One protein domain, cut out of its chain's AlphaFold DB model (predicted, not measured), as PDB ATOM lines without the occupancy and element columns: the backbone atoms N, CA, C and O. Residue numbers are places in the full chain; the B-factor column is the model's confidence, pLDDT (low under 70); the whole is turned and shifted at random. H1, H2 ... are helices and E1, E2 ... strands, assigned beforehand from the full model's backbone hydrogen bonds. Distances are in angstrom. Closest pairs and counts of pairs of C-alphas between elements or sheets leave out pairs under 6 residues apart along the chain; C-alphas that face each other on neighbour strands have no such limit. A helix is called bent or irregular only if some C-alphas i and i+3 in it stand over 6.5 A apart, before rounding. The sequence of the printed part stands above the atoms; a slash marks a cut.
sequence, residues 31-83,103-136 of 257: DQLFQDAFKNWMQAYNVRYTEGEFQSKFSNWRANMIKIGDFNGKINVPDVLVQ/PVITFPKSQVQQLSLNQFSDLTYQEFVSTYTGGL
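Overview. This is residues 31 to 83 and 103 to 136 of the 257 residues of the protein "Inhibitor_I29 domain-containing protein" of Cavenderia fasciculata (strain SH3) (UniProt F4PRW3). One long helix, H2, runs along the longest axis, with H1 crossing it about at right angles on one side and the short helix H4 on the other. Far along the same axis lies a small pair of strands, E1 and E2, from which the chain passes through the short H3 and the unnamed residues 112 to 124 back beside H2. The 87 printed residues hold four named helices and two named strands in the order H1, H2, E1, E2, H3, H4; the strands make one antiparallel sheet, and the class is mostly helix. The whole is loose, with a radius of gyration of the C-alphas of 17.0 A, and flat, spanning 58 by 41 by 21 A.

Arrangement. H1, residues 31 to 44, touches H2, residues 51 to 73, about perpendicular at 82 degrees. H1 touches H2 with residues 34 to 38 alone, and H2 touches H1 with residues 58 to 62 alone; the closest C-alphas of the two helices are those of Phe 38 and Phe 58, 6.8 A apart. E1, residues 81 to 83, and E2, residues 104 to 106, are antiparallel at 157 degrees, with N 81 and O 106 at 2.9 A and N 83 and O 104 at 3.0 A, within hydrogen-bond range. H3, residues 108 to 111, touches no helix; its closest C-alpha pair with E1 is Pro 108 and Leu 81, 7.1 A. H4, residues 125 to 132, is apart from H1, H2 and H3. Every O i to N i+4 pair is within range in H1 and H4, and 17 of 19 in H2; H3 is too short for one.

Along the chain. H1 begins at C-alpha 31 (-35.453, -10.572, 58.760) and is 19.8 A long. H2, 33.1 A, is irregular: C-alphas 52 and 55 are 7.0 A apart. H4, 10.4 A, ends at C-alpha 132 (-13.592, 5.969, 47.267).

Size, cuts and confidence. The farthest C-alphas, of Gly 52 and Pro 103, are 58.2 A apart. Residues 84 to 102 are not printed; C-alphas 83 and 103 are 6.1 A apart across the cut. The link from H3 to H4 is long. Residues 135 to 136 of the model have pLDDT under 70.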
ATOM      1  N   ASP A  31     -36.332 -11.625  58.237       91.56
ATOM      2  CA  ASP A  31     -35.453 -10.572  58.760       91.56
ATOM      3  C   ASP A  31     -34.400 -11.118  59.734       91.56
ATOM      4  O   ASP A  31     -33.268 -10.639  59.741       91.56
ATOM      5  N   GLN A  32     -34.737 -12.165  60.493       95.06
ATOM      6  CA  GLN A  32     -33.794 -12.847  61.378       95.06
ATOM      7  C   GLN A  32     -32.623 -13.456  60.597       95.06
ATOM      8  O   GLN A  32     -31.467 -13.250  60.960       95.06
ATOM      9  N   LEU A  33     -32.909 -14.139  59.484       94.62
ATOM     10  CA  LEU A  33     -31.876 -14.738  58.642       94.62
ATOM     11  C   LEU A  33     -30.981 -13.663  58.005       94.62
ATOM     12  O   LEU A  33     -29.766 -13.840  57.933       94.62
ATOM     13  N   PHE A  34     -31.557 -12.525  57.600       95.94
ATOM     14  CA  PHE A  34     -30.765 -11.382  57.139       95.94
ATOM     15  C   PHE A  34     -29.852 -10.833  58.237       95.94
ATOM     16  O   PHE A  34     -28.689 -10.550  57.959       95.94
ATOM     17  N   GLN A  35     -30.339 -10.684  59.472       96.88
ATOM     18  CA  GLN A  35     -29.517 -10.188  60.580       96.88
ATOM     19  C   GLN A  35     -28.362 -11.138  60.913       96.88
ATOM     20  O   GLN A  35     -27.246 -10.678  61.153       96.88
ATOM     21  N   ASP A  36     -28.604 -12.447  60.900       97.38
ATOM     22  CA  ASP A  36     -27.564 -13.443  61.165       97.38
ATOM     23  C   ASP A  36     -26.519 -13.466  60.038       97.38
ATOM     24  O   ASP A  36     -25.314 -13.434  60.299       97.38
ATOM     25  N   ALA A  37     -26.960 -13.392  58.778       97.38
ATOM     26  CA  ALA A  37     -26.067 -13.249  57.631       97.38
ATOM     27  C   ALA A  37     -25.251 -11.943  57.680       97.38
ATOM     28  O   ALA A  37     -24.058 -11.953  57.374       97.38
ATOM     29  N   PHE A  38     -25.855 -10.836  58.120       97.94
ATOM     30  CA  PHE A  38     -25.159  -9.562  58.290       97.94
ATOM     31  C   PHE A  38     -24.073  -9.640  59.367       97.94
ATOM     32  O   PHE A  38     -22.964  -9.160  59.146       97.94
ATOM     33  N   LYS A  39     -24.338 -10.296  60.505       97.62
ATOM     34  CA  LYS A  39     -23.329 -10.522  61.556       97.62
ATOM     35  C   LYS A  39     -22.151 -11.349  61.050       97.62
ATOM     36  O   LYS A  39     -21.007 -10.971  61.298       97.62
ATOM     37  N   ASN A  40     -22.416 -12.412  60.293       97.12
ATOM     38  CA  ASN A  40     -21.363 -13.221  59.675       97.12
ATOM     39  C   ASN A  40     -20.537 -12.403  58.673       97.12
ATOM     40  O   ASN A  40     -19.312 -12.478  58.671       97.12
ATOM     41  N   TRP A  41     -21.194 -11.576  57.854       98.00
ATOM     42  CA  TRP A  41     -20.516 -10.664  56.932       98.00
ATOM     43  C   TRP A  41     -19.636  -9.645  57.676       98.00
ATOM     44  O   TRP A  41     -18.473  -9.474  57.316       98.00
ATOM     45  N   MET A  42     -20.141  -9.023  58.748       98.00
ATOM     46  CA  MET A  42     -19.358  -8.092  59.573       98.00
ATOM     47  C   MET A  42     -18.116  -8.767  60.156       98.00
ATOM     48  O   MET A  42     -17.036  -8.183  60.126       98.00
ATOM     49  N   GLN A  43     -18.248 -10.002  60.648       97.81
ATOM     50  CA  GLN A  43     -17.116 -10.779  61.156       97.81
ATOM     51  C   GLN A  43     -16.095 -11.079  60.054       97.81
ATOM     52  O   GLN A  43     -14.904 -10.863  60.260       97.81
ATOM     53  N   ALA A  44     -16.551 -11.504  58.871       97.06
ATOM     54  CA  ALA A  44     -15.681 -11.836  57.742       97.06
ATOM     55  C   ALA A  44     -14.845 -10.643  57.245       97.06
ATOM     56  O   ALA A  44     -13.697 -10.823  56.845       97.06
ATOM     57  N   TYR A  45     -15.400  -9.429  57.297       97.50
ATOM     58  CA  TYR A  45     -14.712  -8.198  56.885       97.50
ATOM     59  C   TYR A  45     -14.159  -7.377  58.060       97.50
ATOM     60  O   TYR A  45     -13.673  -6.266  57.853       97.50
ATOM     61  N   ASN A  46     -14.219  -7.910  59.286       97.69
ATOM     62  CA  ASN A  46     -13.822  -7.230  60.524       97.69
ATOM     63  C   ASN A  46     -14.430  -5.817  60.670       97.69
ATOM     64  O   ASN A  46     -13.780  -4.876  61.129       97.69
ATOM     65  N   VAL A  47     -15.692  -5.665  60.268       97.50
ATOM     66  CA  VAL A  47     -16.438  -4.410  60.375       97.50
ATOM     67  C   VAL A  47     -17.139  -4.351  61.727       97.50
ATOM     68  O   VAL A  47     -17.705  -5.339  62.198       97.50
ATOM     69  N   ARG A  48     -17.107  -3.182  62.369       97.81
ATOM     70  CA  ARG A  48     -17.744  -2.939  63.666       97.81
ATOM     71  C   ARG A  48     -18.568  -1.663  63.587       97.81
ATOM     72  O   ARG A  48     -18.061  -0.644  63.134       97.81
ATOM     73  N   TYR A  49     -19.805  -1.725  64.066       97.75
ATOM     74  CA  TYR A  49     -20.700  -0.573  64.141       97.75
ATOM     75  C   TYR A  49     -21.060  -0.267  65.584       97.75
ATOM     76  O   TYR A  49     -21.126  -1.165  66.427       97.75
ATOM     77  N   THR A  50     -21.338   1.004  65.849       98.00
ATOM     78  CA  THR A  50     -22.007   1.405  67.085       98.00
ATOM     79  C   THR A  50     -23.486   1.002  67.048       98.00
ATOM     80  O   THR A  50     -24.057   0.759  65.981       98.00
ATOM     81  N   GLU A  51     -24.140   0.955  68.210       95.06
ATOM     82  CA  GLU A  51     -25.572   0.629  68.310       95.06
ATOM     83  C   GLU A  51     -26.447   1.585  67.474       95.06
ATOM     84  O   GLU A  51     -27.418   1.155  66.853       95.06
ATOM     85  N   GLY A  52     -26.052   2.862  67.378       96.75
ATOM     86  CA  GLY A  52     -26.755   3.870  66.579       96.75
ATOM     87  C   GLY A  52     -26.613   3.691  65.062       96.75
ATOM     88  O   GLY A  52     -27.519   4.049  64.314       96.75
ATOM     89  N   GLU A  53     -25.509   3.111  64.591       97.12
ATOM     90  CA  GLU A  53     -25.242   2.913  63.158       97.12
ATOM     91  C   GLU A  53     -25.748   1.564  62.647       97.12
ATOM     92  O   GLU A  53     -26.087   1.437  61.468       97.12
ATOM     93  N   PHE A  54     -25.822   0.564  63.532       96.69
ATOM     94  CA  PHE A  54     -26.105  -0.825  63.180       96.69
ATOM     95  C   PHE A  54     -27.354  -0.969  62.303       96.69
ATOM     96  O   PHE A  54     -27.297  -1.609  61.256       96.69
ATOM     97  N   GLN A  55     -28.469  -0.337  62.683       96.88
ATOM     98  CA  GLN A  55     -29.731  -0.459  61.944       96.88
ATOM     99  C   GLN A  55     -29.673   0.185  60.554       96.88
ATOM    100  O   GLN A  55     -30.188  -0.375  59.586       96.88
ATOM    101  N   SER A  56     -29.016   1.341  60.429       97.25
ATOM    102  CA  SER A  56     -28.859   2.014  59.136       97.25
ATOM    103  C   SER A  56     -27.970   1.195  58.197       97.25
ATOM    104  O   SER A  56     -28.350   0.942  57.053       97.25
ATOM    105  N   LYS A  57     -26.834   0.698  58.700       97.88
ATOM    106  CA  LYS A  57     -25.893  -0.121  57.926       97.88
ATOM    107  C   LYS A  57     -26.473  -1.482  57.557       97.88
ATOM    108  O   LYS A  57     -26.304  -1.919  56.421       97.88
ATOM    109  N   PHE A  58     -27.234  -2.105  58.456       97.75
ATOM    110  CA  PHE A  58     -27.984  -3.326  58.164       97.75
ATOM    111  C   PHE A  58     -29.002  -3.115  57.037       97.75
ATOM    112  O   PHE A  58     -29.065  -3.917  56.106       97.75
ATOM    113  N   SER A  59     -29.765  -2.017  57.082       97.12
ATOM    114  CA  SER A  59     -30.744  -1.680  56.042       97.12
ATOM    115  C   SER A  59     -30.083  -1.491  54.669       97.12
ATOM    116  O   SER A  59     -30.525  -2.083  53.680       97.12
ATOM    117  N   ASN A  60     -28.972  -0.749  54.611       97.44
ATOM    118  CA  ASN A  60     -28.197  -0.560  53.381       97.44
ATOM    119  C   ASN A  60     -27.642  -1.886  52.843       97.44
ATOM    120  O   ASN A  60     -27.801  -2.197  51.661       97.44
ATOM    121  N   TRP A  61     -27.041  -2.690  53.725       98.06
ATOM    122  CA  TRP A  61     -26.504  -4.003  53.382       98.06
ATOM    123  C   TRP A  61     -27.573  -4.942  52.833       98.06
ATOM    124  O   TRP A  61     -27.385  -5.540  51.774       98.06
ATOM    125  N   ARG A  62     -28.735  -5.006  53.489       97.06
ATOM    126  CA  ARG A  62     -29.880  -5.798  53.034       97.06
ATOM    127  C   ARG A  62     -30.346  -5.348  51.652       97.06
ATOM    128  O   ARG A  62     -30.566  -6.185  50.778       97.06
ATOM    129  N   ALA A  63     -30.470  -4.039  51.430       95.88
ATOM    130  CA  ALA A  63     -30.869  -3.495  50.136       95.88
ATOM    131  C   ALA A  63     -29.873  -3.864  49.022       95.88
ATOM    132  O   ALA A  63     -30.285  -4.215  47.917       95.88
ATOM    133  N   ASN A  64     -28.569  -3.829  49.305       96.56
ATOM    134  CA  ASN A  64     -27.537  -4.234  48.353       96.56
ATOM    135  C   ASN A  64     -27.536  -5.752  48.109       96.56
ATOM    136  O   ASN A  64     -27.433  -6.175  46.959       96.56
ATOM    137  N   MET A  65     -27.739  -6.573  49.143       96.06
ATOM    138  CA  MET A  65     -27.865  -8.028  49.012       96.06
ATOM    139  C   MET A  65     -29.036  -8.423  48.100       96.06
ATOM    140  O   MET A  65     -28.862  -9.262  47.219       96.06
ATOM    141  N   ILE A  66     -30.206  -7.794  48.266       93.88
ATOM    142  CA  ILE A  66     -31.375  -8.040  47.406       93.88
ATOM    143  C   ILE A  66     -31.061  -7.652  45.957       93.88
ATOM    144  O   ILE A  66     -31.271  -8.457  45.057       93.88
ATOM    145  N   LYS A  67     -30.464  -6.474  45.723       94.12
ATOM    146  CA  LYS A  67     -30.060  -6.042  44.371       94.12
ATOM    147  C   LYS A  67     -29.088  -7.015  43.704       94.12
ATOM    148  O   LYS A  67     -29.199  -7.253  42.504       94.12
ATOM    149  N   ILE A  68     -28.140  -7.564  44.463       93.81
ATOM    150  CA  ILE A  68     -27.205  -8.588  43.980       93.81
ATOM    151  C   ILE A  68     -27.966  -9.860  43.599       93.81
ATOM    152  O   ILE A  68     -27.738 -10.398  42.517       93.81
ATOM    153  N   GLY A  69     -28.890 -10.309  44.453       92.38
ATOM    154  CA  GLY A  69     -29.762 -11.450  44.178       92.38
ATOM    155  C   GLY A  69     -30.584 -11.259  42.903       92.38
ATOM    156  O   GLY A  69     -30.550 -12.113  42.023       92.38
ATOM    157  N   ASP A  70     -31.233 -10.105  42.753       92.31
ATOM    158  CA  ASP A  70     -32.038  -9.760  41.579       92.31
ATOM    159  C   ASP A  70     -31.200  -9.652  40.301       92.31
ATOM    160  O   ASP A  70     -31.649 -10.037  39.222       92.31
ATOM    161  N   PHE A  71     -29.983  -9.105  40.391       93.19
ATOM    162  CA  PHE A  71     -29.067  -9.012  39.256       93.19
ATOM    163  C   PHE A  71     -28.594 -10.402  38.825       93.19
ATOM    164  O   PHE A  71     -28.725 -10.764  37.658       93.19
ATOM    165  N   ASN A  72     -28.107 -11.206  39.772       92.50
ATOM    166  CA  ASN A  72     -27.609 -12.549  39.492       92.50
ATOM    167  C   ASN A  72     -28.733 -13.500  39.055       92.50
ATOM    168  O   ASN A  72     -28.507 -14.360  38.209       92.50
ATOM    169  N   GLY A  73     -29.953 -13.324  39.570       90.88
ATOM    170  CA  GLY A  73     -31.130 -14.103  39.178       90.88
ATOM    171  C   GLY A  73     -31.552 -13.896  37.720       90.88
ATOM    172  O   GLY A  73     -32.196 -14.766  37.141       90.88
ATOM    173  N   LYS A  74     -31.150 -12.783  37.091       92.25
ATOM    174  CA  LYS A  74     -31.374 -12.526  35.656       92.25
ATOM    175  C   LYS A  74     -30.361 -13.237  34.756       92.25
ATOM    176  O   LYS A  74     -30.562 -13.282  33.542       92.25
ATOM    177  N   ILE A  75     -29.283 -13.790  35.315       91.12
ATOM    178  CA  ILE A  75     -28.258 -14.510  34.556       91.12
ATOM    179  C   ILE A  75     -28.778 -15.918  34.252       91.12
ATOM    180  O   ILE A  75     -28.530 -16.873  34.983       91.12
ATOM    181  N   ASN A  76     -29.519 -16.039  33.151       92.19
ATOM    182  CA  ASN A  76     -30.023 -17.313  32.647       92.19
ATOM    183  C   ASN A  76     -29.066 -17.891  31.595       92.19
ATOM    184  O   ASN A  76     -29.358 -17.894  30.400       92.19
ATOM    185  N   VAL A  77     -27.881 -18.305  32.041       90.69
ATOM    186  CA  VAL A  77     -26.848 -18.886  31.177       90.69
ATOM    187  C   VAL A  77     -26.467 -20.264  31.723       90.69
ATOM    188  O   VAL A  77     -26.238 -20.379  32.933       90.69
ATOM    189  N   PRO A  78     -26.411 -21.312  30.877       88.19
ATOM    190  CA  PRO A  78     -26.012 -22.640  31.320       88.19
ATOM    191  C   PRO A  78     -24.571 -22.624  31.830       88.19
ATOM    192  O   PRO A  78     -23.712 -21.908  31.310       88.19
ATOM    193  N   ASP A  79     -24.315 -23.424  32.862       87.81
ATOM    194  CA  ASP A  79     -22.981 -23.541  33.456       87.81
ATOM    195  C   ASP A  79     -22.014 -24.254  32.504       87.81
ATOM    196  O   ASP A  79     -20.900 -23.795  32.263       87.81
ATOM    197  N   VAL A  80     -22.505 -25.331  31.890       91.25
ATOM    198  CA  VAL A  80     -21.796 -26.124  30.892       91.25
ATOM    199  C   VAL A  80     -22.655 -26.189  29.645       91.25
ATOM    200  O   VAL A  80     -23.822 -26.583  29.701       91.25
ATOM    201  N   LEU A  81     -22.075 -25.797  28.519       88.56
ATOM    202  CA  LEU A  81     -22.692 -25.927  27.215       88.56
ATOM    203  C   LEU A  81     -21.805 -26.840  26.373       88.56
ATOM    204  O   LEU A  81     -20.679 -26.484  26.020       88.56
ATOM    205  N   VAL A  82     -22.315 -28.042  26.118       89.44
ATOM    206  CA  VAL A  82     -21.674 -29.056  25.281       89.44
ATOM    207  C   VAL A  82     -22.188 -28.847  23.862       89.44
ATOM    208  O   VAL A  82     -23.384 -28.995  23.616       89.44
ATOM    209  N   GLN A  83     -21.309 -28.421  22.958       86.81
ATOM    210  CA  GLN A  83     -21.602 -28.354  21.530       86.81
ATOM    211  C   GLN A  83     -20.974 -29.559  20.851       86.81
ATOM    212  O   GLN A  83     -19.749 -29.686  20.798       86.81
ATOM    213  N   PRO A 103     -16.246 -33.555  21.968       86.25
ATOM    214  CA  PRO A 103     -17.252 -32.523  22.164       86.25
ATOM    215  C   PRO A 103     -16.594 -31.234  22.658       86.25
ATOM    216  O   PRO A 103     -15.745 -31.249  23.556       86.25
ATOM    217  N   VAL A 104     -17.015 -30.090  22.115       87.69
ATOM    218  CA  VAL A 104     -16.517 -28.792  22.574       87.69
ATOM    219  C   VAL A 104     -17.298 -28.400  23.824       87.69
ATOM    220  O   VAL A 104     -18.463 -28.001  23.765       87.69
ATOM    221  N   ILE A 105     -16.647 -28.521  24.979       89.12
ATOM    222  CA  ILE A 105     -17.202 -28.114  26.271       89.12
ATOM    223  C   ILE A 105     -16.885 -26.633  26.491       89.12
ATOM    224  O   ILE A 105     -15.726 -26.247  26.654       89.12
ATOM    225  N   THR A 106     -17.919 -25.793  26.526       89.88
ATOM    226  CA  THR A 106     -17.800 -24.366  26.853       89.88
ATOM    227  C   THR A 106     -18.435 -24.067  28.211       89.88
ATOM    228  O   THR A 106     -19.365 -24.754  28.638       89.88
ATOM    229  N   PHE A 107     -17.946 -23.024  28.890       92.31
ATOM    230  CA  PHE A 107     -18.444 -22.573  30.199       92.31
ATOM    231  C   PHE A 107     -18.935 -21.124  30.119       92.31
ATOM    232  O   PHE A 107     -18.267 -20.216  30.629       92.31
ATOM    233  N   PRO A 108     -20.073 -20.851  29.456       88.12
ATOM    234  CA  PRO A 108     -20.484 -19.482  29.152       88.12
ATOM    235  C   PRO A 108     -20.727 -18.646  30.416       88.12
ATOM    236  O   PRO A 108     -20.445 -17.450  30.441       88.12
ATOM    237  N   LYS A 109     -21.158 -19.282  31.513       88.06
ATOM    238  CA  LYS A 109     -21.370 -18.622  32.808       88.06
ATOM    239  C   LYS A 109     -20.098 -17.993  33.391       88.06
ATOM    240  O   LYS A 109     -20.201 -16.990  34.089       88.06
ATOM    241  N   SER A 110     -18.913 -18.518  33.063       86.50
ATOM    242  CA  SER A 110     -17.626 -17.948  33.502       86.50
ATOM    243  C   SER A 110     -17.320 -16.576  32.888       86.50
ATOM    244  O   SER A 110     -16.520 -15.822  33.436       86.50
ATOM    245  N   GLN A 111     -17.965 -16.244  31.767       90.25
ATOM    246  CA  GLN A 111     -17.799 -14.967  31.071       90.25
ATOM    247  C   GLN A 111     -18.824 -13.918  31.515       90.25
ATOM    248  O   GLN A 111     -18.678 -12.741  31.189       90.25
ATOM    249  N   VAL A 112     -19.865 -14.323  32.249       92.88
ATOM    250  CA  VAL A 112     -20.892 -13.399  32.726       92.88
ATOM    251  C   VAL A 112     -20.467 -12.819  34.064       92.88
ATOM    252  O   VAL A 112     -20.214 -13.545  35.024       92.88
ATOM    253  N   GLN A 113     -20.426 -11.492  34.142       95.00
ATOM    254  CA  GLN A 113     -20.146 -10.804  35.392       95.00
ATOM    255  C   GLN A 113     -21.253 -11.095  36.411       95.00
ATOM    256  O   GLN A 113     -22.429 -10.852  36.149       95.00
ATOM    257  N   GLN A 114     -20.861 -11.589  37.581       94.06
ATOM    258  CA  GLN A 114     -21.741 -11.757  38.734       94.06
ATOM    259  C   GLN A 114     -21.378 -10.730  39.797       94.06
ATOM    260  O   GLN A 114     -20.213 -10.360  39.949       94.06
ATOM    261  N   LEU A 115     -22.384 -10.272  40.533       95.38
ATOM    262  CA  LEU A 115     -22.166  -9.427  41.697       95.38
ATOM    263  C   LEU A 115     -22.062 -10.299  42.948       95.38
ATOM    264  O   LEU A 115     -22.731 -11.325  43.068       95.38
ATOM    265  N   SER A 116     -21.240  -9.884  43.900       96.31
ATOM    266  CA  SER A 116     -21.089 -10.559  45.187       96.31
ATOM    267  C   SER A 116     -21.015  -9.538  46.314       96.31
ATOM    268  O   SER A 116     -20.632  -8.386  46.099       96.31
ATOM    269  N   LEU A 117     -21.363  -9.970  47.527       97.06
ATOM    270  CA  LEU A 117     -21.138  -9.159  48.719       97.06
ATOM    271  C   LEU A 117     -19.633  -8.954  48.930       97.06
ATOM    272  O   LEU A 117     -18.834  -9.881  48.793       97.06
ATOM    273  N   ASN A 118     -19.266  -7.730  49.274       97.44
ATOM    274  CA  ASN A 118     -17.903  -7.273  49.533       97.44
ATOM    275  C   ASN A 118     -17.882  -6.345  50.762       97.44
ATOM    276  O   ASN A 118     -18.921  -6.116  51.379       97.44
ATOM    277  N   GLN A 119     -16.723  -5.778  51.098       97.94
ATOM    278  CA  GLN A 119     -16.566  -4.872  52.246       97.94
ATOM    279  C   GLN A 119     -17.330  -3.538  52.141       97.94
ATOM    280  O   GLN A 119     -17.431  -2.830  53.128       97.94
ATOM    281  N   PHE A 120     -17.842  -3.181  50.960       97.94
ATOM    282  CA  PHE A 120     -18.584  -1.938  50.716       97.94
ATOM    283  C   PHE A 120     -20.094  -2.161  50.662       97.94
ATOM    284  O   PHE A 120     -20.850  -1.270  50.278       97.94
ATOM    285  N   SER A 121     -20.546  -3.378  50.968       98.25
ATOM    286  CA  SER A 121     -21.948  -3.747  50.798       98.25
ATOM    287  C   SER A 121     -22.871  -3.051  51.795       98.25
ATOM    288  O   SER A 121     -24.059  -2.980  51.530       98.25
ATOM    289  N   ASP A 122     -22.358  -2.488  52.886       98.25
ATOM    290  CA  ASP A 122     -23.092  -1.650  53.846       98.25
ATOM    291  C   ASP A 122     -23.244  -0.177  53.414       98.25
ATOM    292  O   ASP A 122     -23.987   0.584  54.044       98.25
ATOM    293  N   LEU A 123     -22.536   0.241  52.363       97.56
ATOM    294  CA  LEU A 123     -22.549   1.617  51.883       97.56
ATOM    295  C   LEU A 123     -23.621   1.824  50.821       97.56
ATOM    296  O   LEU A 123     -23.872   0.992  49.943       97.56
ATOM    297  N   THR A 124     -24.228   3.000  50.858       96.75
ATOM    298  CA  THR A 124     -24.980   3.504  49.716       96.75
ATOM    299  C   THR A 124     -24.026   3.869  48.578       96.75
ATOM    300  O   THR A 124     -22.852   4.182  48.786       96.75
ATOM    301  N   TYR A 125     -24.545   3.890  47.349       94.00
ATOM    302  CA  TYR A 125     -23.766   4.318  46.183       94.00
ATOM    303  C   TYR A 125     -23.167   5.721  46.371       94.00
ATOM    304  O   TYR A 125     -22.018   5.954  46.010       94.00
ATOM    305  N   GLN A 126     -23.919   6.644  46.979       92.62
ATOM    306  CA  GLN A 126     -23.454   8.008  47.212       92.62
ATOM    307  C   GLN A 126     -22.286   8.055  48.205       92.62
ATOM    308  O   GLN A 126     -21.294   8.717  47.913       92.62
ATOM    309  N   GLU A 127     -22.376   7.331  49.326       92.94
ATOM    310  CA  GLU A 127     -21.279   7.219  50.301       92.94
ATOM    311  C   GLU A 127     -20.039   6.562  49.684       92.94
ATOM    312  O   GLU A 127     -18.910   6.999  49.922       92.94
ATOM    313  N   PHE A 128     -20.237   5.524  48.865       95.06
ATOM    314  CA  PHE A 128     -19.145   4.846  48.177       95.06
ATOM    315  C   PHE A 128     -18.423   5.799  47.218       95.06
ATOM    316  O   PHE A 128     -17.202   5.939  47.276       95.06
ATOM    317  N   VAL A 129     -19.177   6.508  46.375       91.19
ATOM    318  CA  VAL A 129     -18.631   7.482  45.424       91.19
ATOM    319  C   VAL A 129     -17.901   8.603  46.164       91.19
ATOM    320  O   VAL A 129     -16.747   8.883  45.839       91.19
ATOM    321  N   SER A 130     -18.506   9.203  47.195       88.69
ATOM    322  CA  SER A 130     -17.882  10.315  47.925       88.69
ATOM    323  C   SER A 130     -16.582   9.928  48.629       88.69
ATOM    324  O   SER A 130     -15.705  10.772  48.779       88.69
ATOM    325  N   THR A 131     -16.457   8.672  49.058       92.81
ATOM    326  CA  THR A 131     -15.320   8.206  49.866       92.81
ATOM    327  C   THR A 131     -14.205   7.601  49.013       92.81
ATOM    328  O   THR A 131     -13.033   7.852  49.269       92.81
ATOM    329  N   TYR A 132     -14.552   6.820  47.983       92.06
ATOM    330  CA  TYR A 132     -13.592   5.969  47.267       92.06
ATOM    331  C   TYR A 132     -13.299   6.400  45.831       92.06
ATOM    332  O   TYR A 132     -12.302   5.964  45.264       92.06
ATOM    333  N   THR A 133     -14.118   7.263  45.226       89.12
ATOM    334  CA  THR A 133     -13.903   7.691  43.828       89.12
ATOM    335  C   THR A 133     -13.179   9.030  43.708       89.12
ATOM    336  O   THR A 133     -13.222   9.638  42.644       89.12
ATOM    337  N   GLY A 134     -12.524   9.481  44.789       71.12
ATOM    338  CA  GLY A 134     -11.996  10.831  45.049       71.12
ATOM    339  C   GLY A 134     -11.002  11.440  44.046       71.12
ATOM    340  O   GLY A 134      -9.937  11.893  44.444       71.12
ATOM    341  N   GLY A 135     -11.340  11.506  42.760       60.12
ATOM    342  CA  GLY A 135     -10.451  11.956  41.689       60.12
ATOM    343  C   GLY A 135     -10.946  13.145  40.870       60.12
ATOM    344  O   GLY A 135     -10.187  13.641  40.044       60.12
ATOM    345  N   LEU A 136     -12.177  13.635  41.063       58.16
ATOM    346  CA  LEU A 136     -12.665  14.814  40.341       58.16
ATOM    347  C   LEU A 136     -13.417  15.763  41.281       58.16
ATOM    348  O   LEU A 136     -14.304  15.312  42.010       58.16
TER     349      LEU A 136